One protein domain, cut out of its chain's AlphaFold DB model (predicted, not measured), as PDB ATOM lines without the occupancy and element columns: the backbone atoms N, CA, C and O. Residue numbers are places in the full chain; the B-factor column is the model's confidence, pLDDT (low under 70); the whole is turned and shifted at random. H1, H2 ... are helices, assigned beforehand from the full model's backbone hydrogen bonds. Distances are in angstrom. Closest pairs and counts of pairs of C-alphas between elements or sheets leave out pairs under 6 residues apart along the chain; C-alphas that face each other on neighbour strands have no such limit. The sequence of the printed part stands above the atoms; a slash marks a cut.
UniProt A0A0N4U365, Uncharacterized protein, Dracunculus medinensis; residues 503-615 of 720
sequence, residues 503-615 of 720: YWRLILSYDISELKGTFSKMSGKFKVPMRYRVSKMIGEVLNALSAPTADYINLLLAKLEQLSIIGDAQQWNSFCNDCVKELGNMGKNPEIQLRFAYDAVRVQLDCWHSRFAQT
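This is residues 503 to 615 of the 720 residues of an uncharacterized protein of Dracunculus medinensis (UniProt A0A0N4U365). Look first at the longest helix, H6, which runs alongside the helical hairpin H4 and H5; the three form an up-and-down bundle, loosely joined on the H6 side, where only parts of the helices meet. A second, smaller helical hairpin, H1 and H2, sits beside H4 and H5, and the short H3 lies beside H4. The printed part has 113 residues with six named helices, H1 to H6 in chain order, and no named strand; the class is all helix. It is compact, with a radius of gyration of the C-alphas of 14.1 A, and spans 47 by 33 by 23 A.

Find C-alpha 590 at (-32.560, -7.887, 41.488); from there H6, residues 590 to 612, runs 32.6 A to C-alpha 612 at (-21.417, -25.730, 16.609). H4, residues 550 to 566, is 24.1 A long, and H5, residues 569 to 582, is 19.7 A long. Go back to C-alpha 503 at (-57.202, -18.660, 21.446), where H1, residues 503 to 508, begins and runs 8.9 A. H2, residues 512 to 521, measures 14.2 A, and H3, residues 539 to 543, measures 5.9 A.

Start at H6: with residues 600 to 607 alone it touches residues 569 to 573 of H5, a helical hairpin at a shallow tilt of 14 degrees, opposite ways; the closest C-alphas, of Ala 569 and Gln 604, are 6.3 A apart. H6 only just touches H4, with 3 pairs of C-alphas within 8 A, the closest being Ser 564 and Val 603 at 5.5 A; they run the same way at a shallow tilt of 24 degrees. H4 is the hub, touching three helices. H4 and H5 touch as a helical hairpin, opposite ways at 10 degrees, a shallow tilt, with the C-alphas of Leu 563 and Trp 572 closest at 5.6 A. H3 only just touches H4, with 3 pairs within 8 A; the closest C-alphas are those of Gly 539 and Leu 557, 7.6 A. Farther out, H1 and H2 touch as a helical hairpin, opposite ways at a shallow tilt of 12 degrees, closest at the C-alphas of Leu 506 and Leu 515, 5.6 A. H2 and H4 are close but not clearly touching, the closest C-alphas, of Phe 519 and Tyr 552, being 7.4 A apart. In the six helices every O i to N i+4 pair is within hydrogen-bond range.

The C-alphas farthest apart are those of Ser 523 and Thr 615, at 47.1 A. The printed part has no cut. The link from H2 to H3, residues 522 to 538, is long. The mean pLDDT of the printed part is 82.4; look for values under 70 at residues 524 to 525, 527 to 531 and 543 to 548.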
ATOM      1  N   TYR A 503     -58.089 -17.592  20.989       75.32
ATOM      2  CA  TYR A 503     -57.202 -18.660  21.446       75.32
ATOM      3  C   TYR A 503     -55.991 -18.917  20.522       75.32
ATOM      4  O   TYR A 503     -54.863 -19.035  20.997       75.32
ATOM      5  N   TRP A 504     -56.184 -18.979  19.200       75.70
ATOM      6  CA  TRP A 504     -55.100 -19.199  18.232       75.70
ATOM      7  C   TRP A 504     -54.184 -17.989  18.097       75.70
ATOM      8  O   TRP A 504     -52.966 -18.150  17.993       75.70
ATOM      9  N   ARG A 505     -54.752 -16.782  18.162       79.66
ATOM     10  CA  ARG A 505     -53.978 -15.535  18.170       79.66
ATOM     11  C   ARG A 505     -53.073 -15.458  19.397       79.66
ATOM     12  O   ARG A 505     -51.894 -15.142  19.260       79.66
ATOM     13  N   LEU A 506     -53.576 -15.859  20.570       82.24
ATOM     14  CA  LEU A 506     -52.762 -15.986  21.785       82.24
ATOM     15  C   LEU A 506     -51.628 -17.000  21.639       82.24
ATOM     16  O   LEU A 506     -50.527 -16.751  22.118       82.24
ATOM     17  N   ILE A 507     -51.857 -18.129  20.971       80.39
ATOM     18  CA  ILE A 507     -50.822 -19.152  20.758       80.39
ATOM     19  C   ILE A 507     -49.730 -18.646  19.808       80.39
ATOM     20  O   ILE A 507     -48.547 -18.831  20.092       80.39
ATOM     21  N   LEU A 508     -50.097 -17.969  18.721       79.54
ATOM     22  CA  LEU A 508     -49.183 -17.707  17.604       79.54
ATOM     23  C   LEU A 508     -48.532 -16.319  17.618       79.54
ATOM     24  O   LEU A 508     -47.442 -16.167  17.069       79.54
ATOM     25  N   SER A 509     -49.145 -15.321  18.257       85.36
ATOM     26  CA  SER A 509     -48.566 -13.977  18.330       85.36
ATOM     27  C   SER A 509     -47.406 -13.896  19.327       85.36
ATOM     28  O   SER A 509     -47.414 -14.552  20.369       85.36
ATOM     29  N   TYR A 510     -46.419 -13.058  19.023       87.56
ATOM     30  CA  TYR A 510     -45.362 -12.631  19.949       87.56
ATOM     31  C   TYR A 510     -45.397 -11.111  20.184       87.56
ATOM     32  O   TYR A 510     -44.496 -10.567  20.812       87.56
ATOM     33  N   ASP A 511     -46.431 -10.413  19.701       87.99
ATOM     34  CA  ASP A 511     -46.640  -8.997  20.004       87.99
ATOM     35  C   ASP A 511     -47.348  -8.868  21.358       87.99
ATOM     36  O   ASP A 511     -48.490  -9.300  21.521       87.99
ATOM     37  N   ILE A 512     -46.676  -8.260  22.339       88.94
ATOM     38  CA  ILE A 512     -47.214  -8.060  23.692       88.94
ATOM     39  C   ILE A 512     -48.549  -7.312  23.661       88.94
ATOM     40  O   ILE A 512     -49.458  -7.668  24.416       88.94
ATOM     41  N   SER A 513     -48.698  -6.320  22.781       87.84
ATOM     42  CA  SER A 513     -49.915  -5.510  22.683       87.84
ATOM     43  C   SER A 513     -51.097  -6.359  22.217       87.84
ATOM     44  O   SER A 513     -52.185  -6.303  22.798       87.84
ATOM     45  N   GLU A 514     -50.868  -7.209  21.214       88.12
ATOM     46  CA  GLU A 514     -51.866  -8.155  20.721       88.12
ATOM     47  C   GLU A 514     -52.185  -9.228  21.767       88.12
ATOM     48  O   GLU A 514     -53.360  -9.509  22.016       88.12
ATOM     49  N   LEU A 515     -51.168  -9.801  22.415       88.87
ATOM     50  CA  LEU A 515     -51.347 -10.818  23.451       88.87
ATOM     51  C   LEU A 515     -52.166 -10.279  24.623       88.87
ATOM     52  O   LEU A 515     -53.116 -10.928  25.053       88.87
ATOM     53  N   LYS A 516     -51.851  -9.075  25.104       87.99
ATOM     54  CA  LYS A 516     -52.566  -8.413  26.203       87.99
ATOM     55  C   LYS A 516     -54.019  -8.118  25.839       87.99
ATOM     56  O   LYS A 516     -54.926  -8.423  26.619       87.99
ATOM     57  N   GLY A 517     -54.254  -7.581  24.640       87.53
ATOM     58  CA  GLY A 517     -55.601  -7.310  24.134       87.53
ATOM     59  C   GLY A 517     -56.432  -8.586  23.970       87.53
ATOM     60  O   GLY A 517     -57.577  -8.643  24.411       87.53
ATOM     61  N   THR A 518     -55.844  -9.634  23.398       86.32
ATOM     62  CA  THR A 518     -56.525 -10.912  23.140       86.32
ATOM     63  C   THR A 518     -56.783 -11.695  24.432       86.32
ATOM     64  O   THR A 518     -57.862 -12.249  24.619       86.32
ATOM     65  N   PHE A 519     -55.843 -11.675  25.383       86.19
ATOM     66  CA  PHE A 519     -56.014 -12.286  26.705       86.19
ATOM     67  C   PHE A 519     -57.160 -11.630  27.488       86.19
ATOM     68  O   PHE A 519     -57.976 -12.318  28.104       86.19
ATOM     69  N   SER A 520     -57.267 -10.300  27.399       85.54
ATOM     70  CA  SER A 520     -58.348  -9.532  28.025       85.54
ATOM     71  C   SER A 520     -59.720  -9.883  27.436       85.54
ATOM     72  O   SER A 520     -60.683 -10.030  28.186       85.54
ATOM     73  N   LYS A 521     -59.813 -10.104  26.114       83.74
ATOM     74  CA  LYS A 521     -61.055 -10.555  25.452       83.74
ATOM     75  C   LYS A 521     -61.540 -11.918  25.950       83.74
ATOM     76  O   LYS A 521     -62.742 -12.134  26.058       83.74
ATOM     77  N   MET A 522     -60.628 -12.809  26.338       77.60
ATOM     78  CA  MET A 522     -60.970 -14.120  26.904       77.60
ATOM     79  C   MET A 522     -61.231 -14.097  28.422       77.60
ATOM     80  O   MET A 522     -61.114 -15.120  29.096       77.60
ATOM     81  N   SER A 523     -61.581 -12.935  28.987       76.10
ATOM     82  CA  SER A 523     -61.881 -12.762  30.420       76.10
ATOM     83  C   SER A 523     -60.725 -13.147  31.358       76.10
ATOM     84  O   SER A 523     -60.953 -13.535  32.503       76.10
ATOM     85  N   GLY A 524     -59.483 -13.093  30.867       68.96
ATOM     86  CA  GLY A 524     -58.283 -13.420  31.637       68.96
ATOM     87  C   GLY A 524     -58.111 -14.899  32.002       68.96
ATOM     88  O   GLY A 524     -57.198 -15.231  32.751       68.96
ATOM     89  N   LYS A 525     -58.960 -15.797  31.485       67.73
ATOM     90  CA  LYS A 525     -58.859 -17.241  31.723       67.73
ATOM     91  C   LYS A 525     -58.222 -17.915  30.514       67.73
ATOM     92  O   LYS A 525     -58.882 -18.152  29.505       67.73
ATOM     93  N   PHE A 526     -56.946 -18.270  30.626       70.29
ATOM     94  CA  PHE A 526     -56.253 -19.065  29.616       70.29
ATOM     95  C   PHE A 526     -55.460 -20.182  30.278       70.29
ATOM     96  O   PHE A 526     -54.474 -19.944  30.972       70.29
ATOM     97  N   LYS A 527     -55.864 -21.426  30.017       66.84
ATOM     98  CA  LYS A 527     -55.074 -22.584  30.420       66.84
ATOM     99  C   LYS A 527     -53.991 -22.815  29.373       66.84
ATOM    100  O   LYS A 527     -54.271 -23.297  28.279       66.84
ATOM    101  N   VAL A 528     -52.763 -22.465  29.737       66.35
ATOM    102  CA  VAL A 528     -51.563 -22.686  28.929       66.35
ATOM    103  C   VAL A 528     -51.508 -24.164  28.483       66.35
ATOM    104  O   VAL A 528     -51.576 -25.051  29.340       66.35
ATOM    105  N   PRO A 529     -51.448 -24.475  27.169       69.22
ATOM    106  CA  PRO A 529     -51.413 -25.861  26.705       69.22
ATOM    107  C   PRO A 529     -50.228 -26.615  27.316       69.22
ATOM    108  O   PRO A 529     -49.152 -26.049  27.433       69.22
ATOM    109  N   MET A 530     -50.363 -27.913  27.608       66.24
ATOM    110  CA  MET A 530     -49.300 -28.751  28.216       66.24
ATOM    111  C   MET A 530     -47.924 -28.677  27.519       66.24
ATOM    112  O   MET A 530     -46.898 -28.998  28.116       66.24
ATOM    113  N   ARG A 531     -47.896 -28.296  26.235       68.06
ATOM    114  CA  ARG A 531     -46.668 -28.127  25.443       68.06
ATOM    115  C   ARG A 531     -45.881 -26.867  25.815       68.06
ATOM    116  O   ARG A 531     -44.673 -26.838  25.619       68.06
ATOM    117  N   TYR A 532     -46.558 -25.855  26.340       72.35
ATOM    118  CA  TYR A 532     -45.965 -24.614  26.808       72.35
ATOM    119  C   TYR A 532     -45.396 -24.844  28.204       72.35
ATOM    120  O   TYR A 532     -46.121 -24.961  29.192       72.35
ATOM    121  N   ARG A 533     -44.073 -24.960  28.264       80.38
ATOM    122  CA  ARG A 533     -43.323 -25.082  29.511       80.38
ATOM    123  C   ARG A 533     -42.792 -23.709  29.883       80.38
ATOM    124  O   ARG A 533     -42.430 -22.940  29.007       80.38
ATOM    125  N   VAL A 534     -42.736 -23.411  31.172       84.65
ATOM    126  CA  VAL A 534     -42.017 -22.237  31.675       84.65
ATOM    127  C   VAL A 534     -40.601 -22.673  32.036       84.65
ATOM    128  O   VAL A 534     -40.424 -23.742  32.630       84.65
ATOM    129  N   SER A 535     -39.597 -21.859  31.696       85.98
ATOM    130  CA  SER A 535     -38.209 -22.122  32.084       85.98
ATOM    131  C   SER A 535     -38.115 -22.316  33.596       85.98
ATOM    132  O   SER A 535     -38.533 -21.462  34.382       85.98
ATOM    133  N   LYS A 536     -37.513 -23.432  34.024       80.78
ATOM    134  CA  LYS A 536     -37.270 -23.707  35.449       80.78
ATOM    135  C   LYS A 536     -36.335 -22.679  36.088       80.78
ATOM    136  O   LYS A 536     -36.238 -22.654  37.312       80.78
ATOM    137  N   MET A 537     -35.600 -21.880  35.308       80.94
ATOM    138  CA  MET A 537     -34.757 -20.816  35.861       80.94
ATOM    139  C   MET A 537     -35.586 -19.658  36.401       80.94
ATOM    140  O   MET A 537     -35.247 -19.134  37.456       80.94
ATOM    141  N   ILE A 538     -36.671 -19.296  35.713       83.27
ATOM    142  CA  ILE A 538     -37.477 -18.111  36.027       83.27
ATOM    143  C   ILE A 538     -38.776 -18.499  36.751       83.27
ATOM    144  O   ILE A 538     -39.160 -17.859  37.731       83.27
ATOM    145  N   GLY A 539     -39.435 -19.575  36.309       78.15
ATOM    146  CA  GLY A 539     -40.769 -19.964  36.775       78.15
ATOM    147  C   GLY A 539     -40.859 -20.262  38.271       78.15
ATOM    148  O   GLY A 539     -41.884 -19.987  38.881       78.15
ATOM    149  N   GLU A 540     -39.788 -20.769  38.887       74.76
ATOM    150  CA  GLU A 540     -39.765 -21.056  40.330       74.76
ATOM    151  C   GLU A 540     -39.937 -19.795  41.185       74.76
ATOM    152  O   GLU A 540     -40.677 -19.821  42.165       74.76
ATOM    153  N   VAL A 541     -39.300 -18.687  40.797       73.55
ATOM    154  CA  VAL A 541     -39.371 -17.426  41.553       73.55
ATOM    155  C   VAL A 541     -40.718 -16.743  41.336       73.55
ATOM    156  O   VAL A 541     -41.294 -16.198  42.271       73.55
ATOM    157  N   LEU A 542     -41.254 -16.801  40.115       73.56
ATOM    158  CA  LEU A 542     -42.510 -16.123  39.786       73.56
ATOM    159  C   LEU A 542     -43.746 -16.878  40.295       73.56
ATOM    160  O   LEU A 542     -44.696 -16.236  40.740       73.56
ATOM    161  N   ASN A 543     -43.718 -18.215  40.338       68.52
ATOM    162  CA  ASN A 543     -44.796 -19.000  40.948       68.52
ATOM    163  C   ASN A 543     -44.947 -18.722  42.454       68.52
ATOM    164  O   ASN A 543     -46.053 -18.816  42.982       68.52
ATOM    165  N   ALA A 544     -43.861 -18.344  43.137       61.29
ATOM    166  CA  ALA A 544     -43.884 -18.004  44.558       61.29
ATOM    167  C   ALA A 544     -44.523 -16.632  44.858       61.29
ATOM    168  O   ALA A 544     -44.852 -16.355  46.007       61.29
ATOM    169  N   LEU A 545     -44.707 -15.769  43.850       62.78
ATOM    170  CA  LEU A 545     -45.110 -14.369  44.042       62.78
ATOM    171  C   LEU A 545     -46.621 -14.109  43.897       62.78
ATOM    172  O   LEU A 545     -47.031 -12.954  43.952       62.78
ATOM    173  N   SER A 546     -47.445 -15.156  43.738       56.81
ATOM    174  CA  SER A 546     -48.924 -15.114  43.799       56.81
ATOM    175  C   SER A 546     -49.564 -13.879  43.134       56.81
ATOM    176  O   SER A 546     -50.391 -13.192  43.734       56.81
ATOM    177  N   ALA A 547     -49.175 -13.564  41.895       59.59
ATOM    178  CA  ALA A 547     -49.669 -12.372  41.212       59.59
ATOM    179  C   ALA A 547     -51.103 -12.576  40.668       59.59
ATOM    180  O   ALA A 547     -51.390 -13.626  40.090       59.59
ATOM    181  N   PRO A 548     -51.996 -11.566  40.736       57.43
ATOM    182  CA  PRO A 548     -53.335 -11.628  40.130       57.43
ATOM    183  C   PRO A 548     -53.305 -11.802  38.599       57.43
ATOM    184  O   PRO A 548     -54.308 -12.155  37.989       57.43
ATOM    185  N   THR A 549     -52.145 -11.592  37.976       70.61
ATOM    186  CA  THR A 549     -51.875 -11.782  36.546       70.61
ATOM    187  C   THR A 549     -51.054 -13.046  36.259       70.61
ATOM    188  O   THR A 549     -50.440 -13.143  35.195       70.61
ATOM    189  N   ALA A 550     -51.036 -14.020  37.179       74.18
ATOM    190  CA  ALA A 550     -50.224 -15.236  37.071       74.18
ATOM    191  C   ALA A 550     -50.406 -15.966  35.730       74.18
ATOM    192  O   ALA A 550     -49.413 -16.336  35.113       74.18
ATOM    193  N   ASP A 551     -51.638 -16.112  35.234       77.95
ATOM    194  CA  ASP A 551     -51.905 -16.791  33.957       77.95
ATOM    195  C   ASP A 551     -51.327 -16.030  32.751       77.95
ATOM    196  O   ASP A 551     -50.750 -16.641  31.848       77.95
ATOM    197  N   TYR A 552     -51.423 -14.696  32.752       84.61
ATOM    198  CA  TYR A 552     -50.847 -13.853  31.699       84.61
ATOM    199  C   TYR A 552     -49.317 -13.900  31.727       84.61
ATOM    200  O   TYR A 552     -48.680 -14.099  30.695       84.61
ATOM    201  N   ILE A 553     -48.722 -13.787  32.916       84.79
ATOM    202  CA  ILE A 553     -47.271 -13.875  33.092       84.79
ATOM    203  C   ILE A 553     -46.773 -15.264  32.672       84.79
ATOM    204  O   ILE A 553     -45.816 -15.363  31.910       84.79
ATOM    205  N   ASN A 554     -47.451 -16.339  33.081       82.70
ATOM    206  CA  ASN A 554     -47.100 -17.703  32.689       82.70
ATOM    207  C   ASN A 554     -47.181 -17.914  31.174       82.70
ATOM    208  O   ASN A 554     -46.316 -18.587  30.614       82.70
ATOM    209  N   LEU A 555     -48.163 -17.310  30.496       86.12
ATOM    210  CA  LEU A 555     -48.231 -17.308  29.035       86.12
ATOM    211  C   LEU A 555     -47.000 -16.633  28.410       86.12
ATOM    212  O   LEU A 555     -46.392 -17.204  27.503       86.12
ATOM    213  N   LEU A 556     -46.618 -15.446  28.890       89.31
ATOM    214  CA  LEU A 556     -45.439 -14.728  28.392       89.31
ATOM    215  C   LEU A 556     -44.150 -15.535  28.609       89.31
ATOM    216  O   LEU A 556     -43.366 -15.728  27.680       89.31
ATOM    217  N   LEU A 557     -43.954 -16.086  29.806       88.60
ATOM    218  CA  LEU A 557     -42.778 -16.903  30.112       88.60
ATOM    219  C   LEU A 557     -42.731 -18.193  29.290       88.60
ATOM    220  O   LEU A 557     -41.656 -18.633  28.885       88.60
ATOM    221  N   ALA A 558     -43.883 -18.806  29.023       87.90
ATOM    222  CA  ALA A 558     -43.921 -20.005  28.206       87.90
ATOM    223  C   ALA A 558     -43.641 -19.716  26.725       87.90
ATOM    224  O   ALA A 558     -43.084 -20.561  26.024       87.90
ATOM    225  N   LYS A 559     -43.974 -18.513  26.243       89.80
ATOM    226  CA  LYS A 559     -43.556 -18.034  24.919       89.80
ATOM    227  C   LYS A 559     -42.054 -17.784  24.839       89.80
ATOM    228  O   LYS A 559     -41.448 -18.134  23.830       89.80
ATOM    229  N   LEU A 560     -41.438 -17.249  25.895       91.46
ATOM    230  CA  LEU A 560     -39.977 -17.148  25.969       91.46
ATOM    231  C   LEU A 560     -39.315 -18.522  25.865       91.46
ATOM    232  O   LEU A 560     -38.399 -18.709  25.070       91.46
ATOM    233  N   GLU A 561     -39.805 -19.513  26.606       91.01
ATOM    234  CA  GLU A 561     -39.270 -20.873  26.509       91.01
ATOM    235  C   GLU A 561     -39.500 -21.486  25.117       91.01
ATOM    236  O   GLU A 561     -38.633 -22.180  24.591       91.01
ATOM    237  N   GLN A 562     -40.625 -21.182  24.463       89.28
ATOM    238  CA  GLN A 562     -40.866 -21.609  23.086       89.28
ATOM    239  C   GLN A 562     -39.815 -21.039  22.116       89.28
ATOM    240  O   GLN A 562     -39.289 -21.787  21.294       89.28
ATOM    241  N   LEU A 563     -39.469 -19.752  22.233       91.03
ATOM    242  CA  LEU A 563     -38.400 -19.133  21.433       91.03
ATOM    243  C   LEU A 563     -37.030 -19.762  21.720       91.03
ATOM    244  O   LEU A 563     -36.249 -19.975  20.792       91.03
ATOM    245  N   SER A 564     -36.764 -20.128  22.980       90.29
ATOM    246  CA  SER A 564     -35.557 -20.872  23.360       90.29
ATOM    247  C   SER A 564     -35.490 -22.238  22.674       90.29
ATOM    248  O   SER A 564     -34.460 -22.564  22.090       90.29
ATOM    249  N   ILE A 565     -36.583 -23.009  22.692       87.74
ATOM    250  CA  ILE A 565     -36.662 -24.341  22.068       87.74
ATOM    251  C   ILE A 565     -36.512 -24.255  20.543       87.74
ATOM    252  O   ILE A 565     -35.896 -25.129  19.936       87.74
ATOM    253  N   ILE A 566     -37.065 -23.210  19.917       86.17
ATOM    254  CA  ILE A 566     -36.915 -22.950  18.475       86.17
ATOM    255  C   ILE A 566     -35.468 -22.559  18.127       86.17
ATOM    256  O   ILE A 566     -35.016 -22.807  17.009       86.17
ATOM    257  N   GLY A 567     -34.730 -21.975  19.074       84.94
ATOM    258  CA  GLY A 567     -33.358 -21.514  18.875       84.94
ATOM    259  C   GLY A 567     -33.256 -20.108  18.272       84.94
ATOM    260  O   GLY A 567     -32.226 -19.773  17.680       84.94
ATOM    261  N   ASP A 568     -34.298 -19.280  18.419       85.96
ATOM    262  CA  ASP A 568     -34.301 -17.880  17.973       85.96
ATOM    263  C   ASP A 568     -33.904 -16.929  19.112       85.96
ATOM    264  O   ASP A 568     -34.732 -16.287  19.760       85.96
ATOM    265  N   ALA A 569     -32.596 -16.830  19.361       86.28
ATOM    266  CA  ALA A 569     -32.052 -15.957  20.401       86.28
ATOM    267  C   ALA A 569     -32.327 -14.458  20.161       86.28
ATOM    268  O   ALA A 569     -32.368 -13.683  21.119       86.28
ATOM    269  N   GLN A 570     -32.495 -14.023  18.907       86.73
ATOM    270  CA  GLN A 570     -32.734 -12.609  18.600       86.73
ATOM    271  C   GLN A 570     -34.145 -12.203  19.013       86.73
ATOM    272  O   GLN A 570     -34.306 -11.232  19.757       86.73
ATOM    273  N   GLN A 571     -35.151 -12.973  18.586       90.14
ATOM    274  CA  GLN A 571     -36.533 -12.742  18.990       90.14
ATOM    275  C   GLN A 571     -36.730 -13.000  20.489       90.14
ATOM    276  O   GLN A 571     -37.505 -12.297  21.137       90.14
ATOM    277  N   TRP A 572     -35.997 -13.960  21.066       93.25
ATOM    278  CA  TRP A 572     -36.009 -14.193  22.510       93.25
ATOM    279  C   TRP A 572     -35.582 -12.944  23.286       93.25
ATOM    280  O   TRP A 572     -36.294 -12.520  24.191       93.25
ATOM    281  N   ASN A 573     -34.466 -12.309  22.907       90.54
ATOM    282  CA  ASN A 573     -33.961 -11.116  23.593       90.54
ATOM    283  C   ASN A 573     -34.930  -9.929  23.499       90.54
ATOM    284  O   ASN A 573     -35.155  -9.244  24.499       90.54
ATOM    285  N   SER A 574     -35.511  -9.674  22.321       91.39
ATOM    286  CA  SER A 574     -36.473  -8.578  22.161       91.39
ATOM    287  C   SER A 574     -37.745  -8.829  22.975       91.39
ATOM    288  O   SER A 574     -38.139  -7.970  23.762       91.39
ATOM    289  N   PHE A 575     -38.320 -10.030  22.877       93.06
ATOM    290  CA  PHE A 575     -39.526 -10.407  23.613       93.06
ATOM    291  C   PHE A 575     -39.295 -10.452  25.133       93.06
ATOM    292  O   PHE A 575     -40.177 -10.081  25.906       93.06
ATOM    293  N   CYS A 576     -38.098 -10.844  25.579       91.88
ATOM    294  CA  CYS A 576     -37.710 -10.878  26.991       91.88
ATOM    295  C   CYS A 576     -37.750  -9.485  27.621       91.88
ATOM    296  O   CYS A 576     -38.348  -9.307  28.683       91.88
ATOM    297  N   ASN A 577     -37.195  -8.479  26.939       89.61
ATOM    298  CA  ASN A 577     -37.232  -7.096  27.416       89.61
ATOM    299  C   ASN A 577     -38.666  -6.599  27.617       89.61
ATOM    300  O   ASN A 577     -38.951  -5.912  28.599       89.61
ATOM    301  N   ASP A 578     -39.577  -6.962  26.717       89.53
ATOM    302  CA  ASP A 578     -40.977  -6.574  26.841       89.53
ATOM    303  C   ASP A 578     -41.693  -7.374  27.945       89.53
ATOM    304  O   ASP A 578     -42.455  -6.796  28.721       89.53
ATOM    305  N   CYS A 579     -41.366  -8.659  28.125       88.44
ATOM    306  CA  CYS A 579     -41.853  -9.457  29.256       88.44
ATOM    307  C   CYS A 579     -41.430  -8.856  30.607       88.44
ATOM    308  O   CYS A 579     -42.248  -8.748  31.518       88.44
ATOM    309  N   VAL A 580     -40.170  -8.423  30.741       87.42
ATOM    310  CA  VAL A 580     -39.660  -7.786  31.968       87.42
ATOM    311  C   VAL A 580     -40.385  -6.467  32.257       87.42
ATOM    312  O   VAL A 580     -40.667  -6.176  33.420       87.42
ATOM    313  N   LYS A 581     -40.752  -5.692  31.225       87.23
ATOM    314  CA  LYS A 581     -41.580  -4.484  31.394       87.23
ATOM    315  C   LYS A 581     -42.984  -4.821  31.904       87.23
ATOM    316  O   LYS A 581     -43.464  -4.148  32.815       87.23
ATOM    317  N   GLU A 582     -43.621  -5.867  31.374       87.38
ATOM    318  CA  GLU A 582     -44.960  -6.308  31.804       87.38
ATOM    319  C   GLU A 582     -44.986  -6.856  33.243       87.38
ATOM    320  O   GLU A 582     -46.012  -6.772  33.916       87.38
ATOM    321  N   LEU A 583     -43.852  -7.336  33.771       85.22
ATOM    322  CA  LEU A 583     -43.721  -7.688  35.191       85.22
ATOM    323  C   LEU A 583     -43.775  -6.468  36.132       85.22
ATOM    324  O   LEU A 583     -43.894  -6.632  37.351       85.22
ATOM    325  N   GLY A 584     -43.672  -5.242  35.610       83.25
ATOM    326  CA  GLY A 584     -43.769  -4.007  36.386       83.25
ATOM    327  C   GLY A 584     -42.739  -3.938  37.518       83.25
ATOM    328  O   GLY A 584     -41.536  -4.087  37.304       83.25
ATOM    329  N   ASN A 585     -43.202  -3.719  38.754       81.23
ATOM    330  CA  ASN A 585     -42.320  -3.647  39.923       81.23
ATOM    331  C   ASN A 585     -41.613  -4.978  40.228       81.23
ATOM    332  O   ASN A 585     -40.499  -4.951  40.745       81.23
ATOM    333  N   MET A 586     -42.198  -6.128  39.868       79.95
ATOM    334  CA  MET A 586     -41.527  -7.424  40.036       79.95
ATOM    335  C   MET A 586     -40.295  -7.527  39.131       79.95
ATOM    336  O   MET A 586     -39.252  -7.999  39.569       79.95
ATOM    337  N   GLY A 587     -40.362  -6.995  37.905       80.75
ATOM    338  CA  GLY A 587     -39.227  -6.963  36.971       80.75
ATOM    339  C   GLY A 587     -38.052  -6.091  37.437       80.75
ATOM    340  O   GLY A 587     -36.951  -6.191  36.899       80.75
ATOM    341  N   LYS A 588     -38.258  -5.249  38.459       83.33
ATOM    342  CA  LYS A 588     -37.202  -4.450  39.103       83.33
ATOM    343  C   LYS A 588     -36.505  -5.184  40.252       83.33
ATOM    344  O   LYS A 588     -35.520  -4.670  40.772       83.33
ATOM    345  N   ASN A 589     -37.001  -6.353  40.666       82.45
ATOM    346  CA  ASN A 589     -36.363  -7.146  41.711       82.45
ATOM    347  C   ASN A 589     -35.007  -7.685  41.199       82.45
ATOM    348  O   ASN A 589     -34.994  -8.377  40.176       82.45
ATOM    349  N   PRO A 590     -33.885  -7.423  41.900       82.80
ATOM    350  CA  PRO A 590     -32.560  -7.887  41.488       82.80
ATOM    351  C   PRO A 590     -32.459  -9.403  41.292       82.80
ATOM    352  O   PRO A 590     -31.780  -9.855  40.374       82.80
ATOM    353  N   GLU A 591     -33.154 -10.203  42.110       79.65
ATOM    354  CA  GLU A 591     -33.170 -11.659  41.950       79.65
ATOM    355  C   GLU A 591     -33.877 -12.060  40.652       79.65
ATOM    356  O   GLU A 591     -33.380 -12.916  39.922       79.65
ATOM    357  N   ILE A 592     -35.002 -11.421  40.319       82.69
ATOM    358  CA  ILE A 592     -35.727 -11.699  39.072       82.69
ATOM    359  C   ILE A 592     -34.862 -11.313  37.870       82.69
ATOM    360  O   ILE A 592     -34.687 -12.129  36.967       82.69
ATOM    361  N   GLN A 593     -34.260 -10.121  37.879       85.43
ATOM    362  CA  GLN A 593     -33.362  -9.669  36.808       85.43
ATOM    363  C   GLN A 593     -32.193 -10.630  36.595       85.43
ATOM    364  O   GLN A 593     -31.875 -10.990  35.462       85.43
ATOM    365  N   LEU A 594     -31.600 -11.105  37.690       83.54
ATOM    366  CA  LEU A 594     -30.539 -12.094  37.641       83.54
ATOM    367  C   LEU A 594     -31.020 -13.407  37.000       83.54
ATOM    368  O   LEU A 594     -30.331 -13.958  36.146       83.54
ATOM    369  N   ARG A 595     -32.212 -13.901  37.359       85.66
ATOM    370  CA  ARG A 595     -32.784 -15.143  36.798       85.66
ATOM    371  C   ARG A 595     -33.022 -15.029  35.293       85.66
ATOM    372  O   ARG A 595     -32.712 -15.972  34.569       85.66
ATOM    373  N   PHE A 596     -33.502 -13.876  34.824       88.86
ATOM    374  CA  PHE A 596     -33.612 -13.581  33.394       88.86
ATOM    375  C   PHE A 596     -32.243 -13.544  32.704       88.86
ATOM    376  O   PHE A 596     -32.109 -14.087  31.611       88.86
ATOM    377  N   ALA A 597     -31.219 -12.968  33.341       87.78
ATOM    378  CA  ALA A 597     -29.862 -12.951  32.794       87.78
ATOM    379  C   ALA A 597     -29.264 -14.365  32.666       87.78
ATOM    380  O   ALA A 597     -28.660 -14.686  31.643       87.78
ATOM    381  N   TYR A 598     -29.477 -15.239  33.657       88.17
ATOM    382  CA  TYR A 598     -29.094 -16.649  33.539       88.17
ATOM    383  C   TYR A 598     -29.839 -17.347  32.403       88.17
ATOM    384  O   TYR A 598     -29.214 -18.028  31.593       88.17
ATOM    385  N   ASP A 599     -31.156 -17.173  32.303       89.22
ATOM    386  CA  ASP A 599     -31.918 -17.827  31.238       89.22
ATOM    387  C   ASP A 599     -31.474 -17.328  29.856       89.22
ATOM    388  O   ASP A 599     -31.289 -18.135  28.953       89.22
ATOM    389  N   ALA A 600     -31.160 -16.035  29.713       90.38
ATOM    390  CA  ALA A 600     -30.604 -15.474  28.482       90.38
ATOM    391  C   ALA A 600     -29.297 -16.166  28.068       90.38
ATOM    392  O   ALA A 600     -29.139 -16.561  26.911       90.38
ATOM    393  N   VAL A 601     -28.372 -16.365  29.013       90.55
ATOM    394  CA  VAL A 601     -27.113 -17.079  28.747       90.55
ATOM    395  C   VAL A 601     -27.360 -18.553  28.436       90.55
ATOM    396  O   VAL A 601     -26.725 -19.087  27.527       90.55
ATOM    397  N   ARG A 602     -28.314 -19.208  29.111       90.81
ATOM    398  CA  ARG A 602     -28.722 -20.579  28.768       90.81
ATOM    399  C   ARG A 602     -29.200 -20.658  27.317       90.81
ATOM    400  O   ARG A 602     -28.712 -21.509  26.581       90.81
ATOM    401  N   VAL A 603     -30.094 -19.763  26.892       91.52
ATOM    402  CA  VAL A 603     -30.600 -19.738  25.510       91.52
ATOM    403  C   VAL A 603     -29.465 -19.526  24.512       91.52
ATOM    404  O   VAL A 603     -29.388 -20.235  23.514       91.52
ATOM    405  N   GLN A 604     -28.546 -18.597  24.787       91.57
ATOM    406  CA  GLN A 604     -27.390 -18.365  23.918       91.57
ATOM    407  C   GLN A 604     -26.479 -19.598  23.816       91.57
ATOM    408  O   GLN A 604     -26.033 -19.924  22.717       91.57
ATOM    409  N   LEU A 605     -26.243 -20.306  24.925       92.32
ATOM    410  CA  LEU A 605     -25.490 -21.562  24.942       92.32
ATOM    411  C   LEU A 605     -26.201 -22.666  24.145       92.32
ATOM    412  O   LEU A 605     -25.558 -23.327  23.333       92.32
ATOM    413  N   ASP A 606     -27.512 -22.849  24.321       90.11
ATOM    414  CA  ASP A 606     -28.310 -23.840  23.581       90.11
ATOM    415  C   ASP A 606     -28.287 -23.546  22.057       90.11
ATOM    416  O   ASP A 606     -28.047 -24.432  21.225       90.11
ATOM    417  N   CYS A 607     -28.443 -22.272  21.671       89.19
ATOM    418  CA  CYS A 607     -28.303 -21.809  20.285       89.19
ATOM    419  C   CYS A 607     -26.885 -22.014  19.732       89.19
ATOM    420  O   CYS A 607     -26.715 -22.325  18.553       89.19
ATOM    421  N   TRP A 608     -25.854 -21.832  20.555       91.78
ATOM    422  CA  TRP A 608     -24.475 -22.072  20.144       91.78
ATOM    423  C   TRP A 608     -24.215 -23.567  19.922       91.78
ATOM    424  O   TRP A 608     -23.709 -23.941  18.865       91.78
ATOM    425  N   HIS A 609     -24.637 -24.429  20.856       90.39
ATOM    426  CA  HIS A 609     -24.450 -25.885  20.779       90.39
ATOM    427  C   HIS A 609     -25.122 -26.492  19.546       90.39
ATOM    428  O   HIS A 609     -24.528 -27.328  18.867       90.39
ATOM    429  N   SER A 610     -26.327 -26.029  19.203       85.52
ATOM    430  CA  SER A 610     -27.036 -26.477  17.993       85.52
ATOM    431  C   SER A 610     -26.335 -26.075  16.685       85.52
ATOM    432  O   SER A 610     -26.413 -26.808  15.698       85.52
ATOM    433  N   ARG A 611     -25.611 -24.947  16.669       84.74
ATOM    434  CA  ARG A 611     -24.877 -24.448  15.489       84.74
ATOM    435  C   ARG A 611     -23.447 -24.976  15.393       84.74
ATOM    436  O   ARG A 611     -22.935 -25.104  14.280       84.74
ATOM    437  N   PHE A 612     -22.819 -25.313  16.521       83.64
ATOM    438  CA  PHE A 612     -21.417 -25.730  16.609       83.64
ATOM    439  C   PHE A 612     -21.072 -26.879  15.649       83.64
ATOM    440  O   PHE A 612     -20.078 -26.806  14.934       83.64
ATOM    441  N   ALA A 613     -21.937 -27.893  15.538       73.54
ATOM    442  CA  ALA A 613     -21.721 -29.021  14.624       73.54
ATOM    443  C   ALA A 613     -21.873 -28.660  13.130       73.54
ATOM    444  O   ALA A 613     -21.375 -29.381  12.265       73.54
ATOM    445  N   GLN A 614     -22.574 -27.568  12.814       73.02
ATOM    446  CA  GLN A 614     -22.944 -27.183  11.447       73.02
ATOM    447  C   GLN A 614     -22.023 -26.111  10.848       73.02
ATOM    448  O   GLN A 614     -21.983 -25.948   9.631       73.02
ATOM    449  N   THR A 615     -21.279 -25.374  11.679       70.67
ATOM    450  CA  THR A 615     -20.455 -24.239  11.238       70.67
ATOM    451  C   THR A 615     -18.970 -24.499  11.475       70.67
ATOM    452  O   THR A 615     -18.449 -24.287  12.562       70.67
TER     453      THR A 615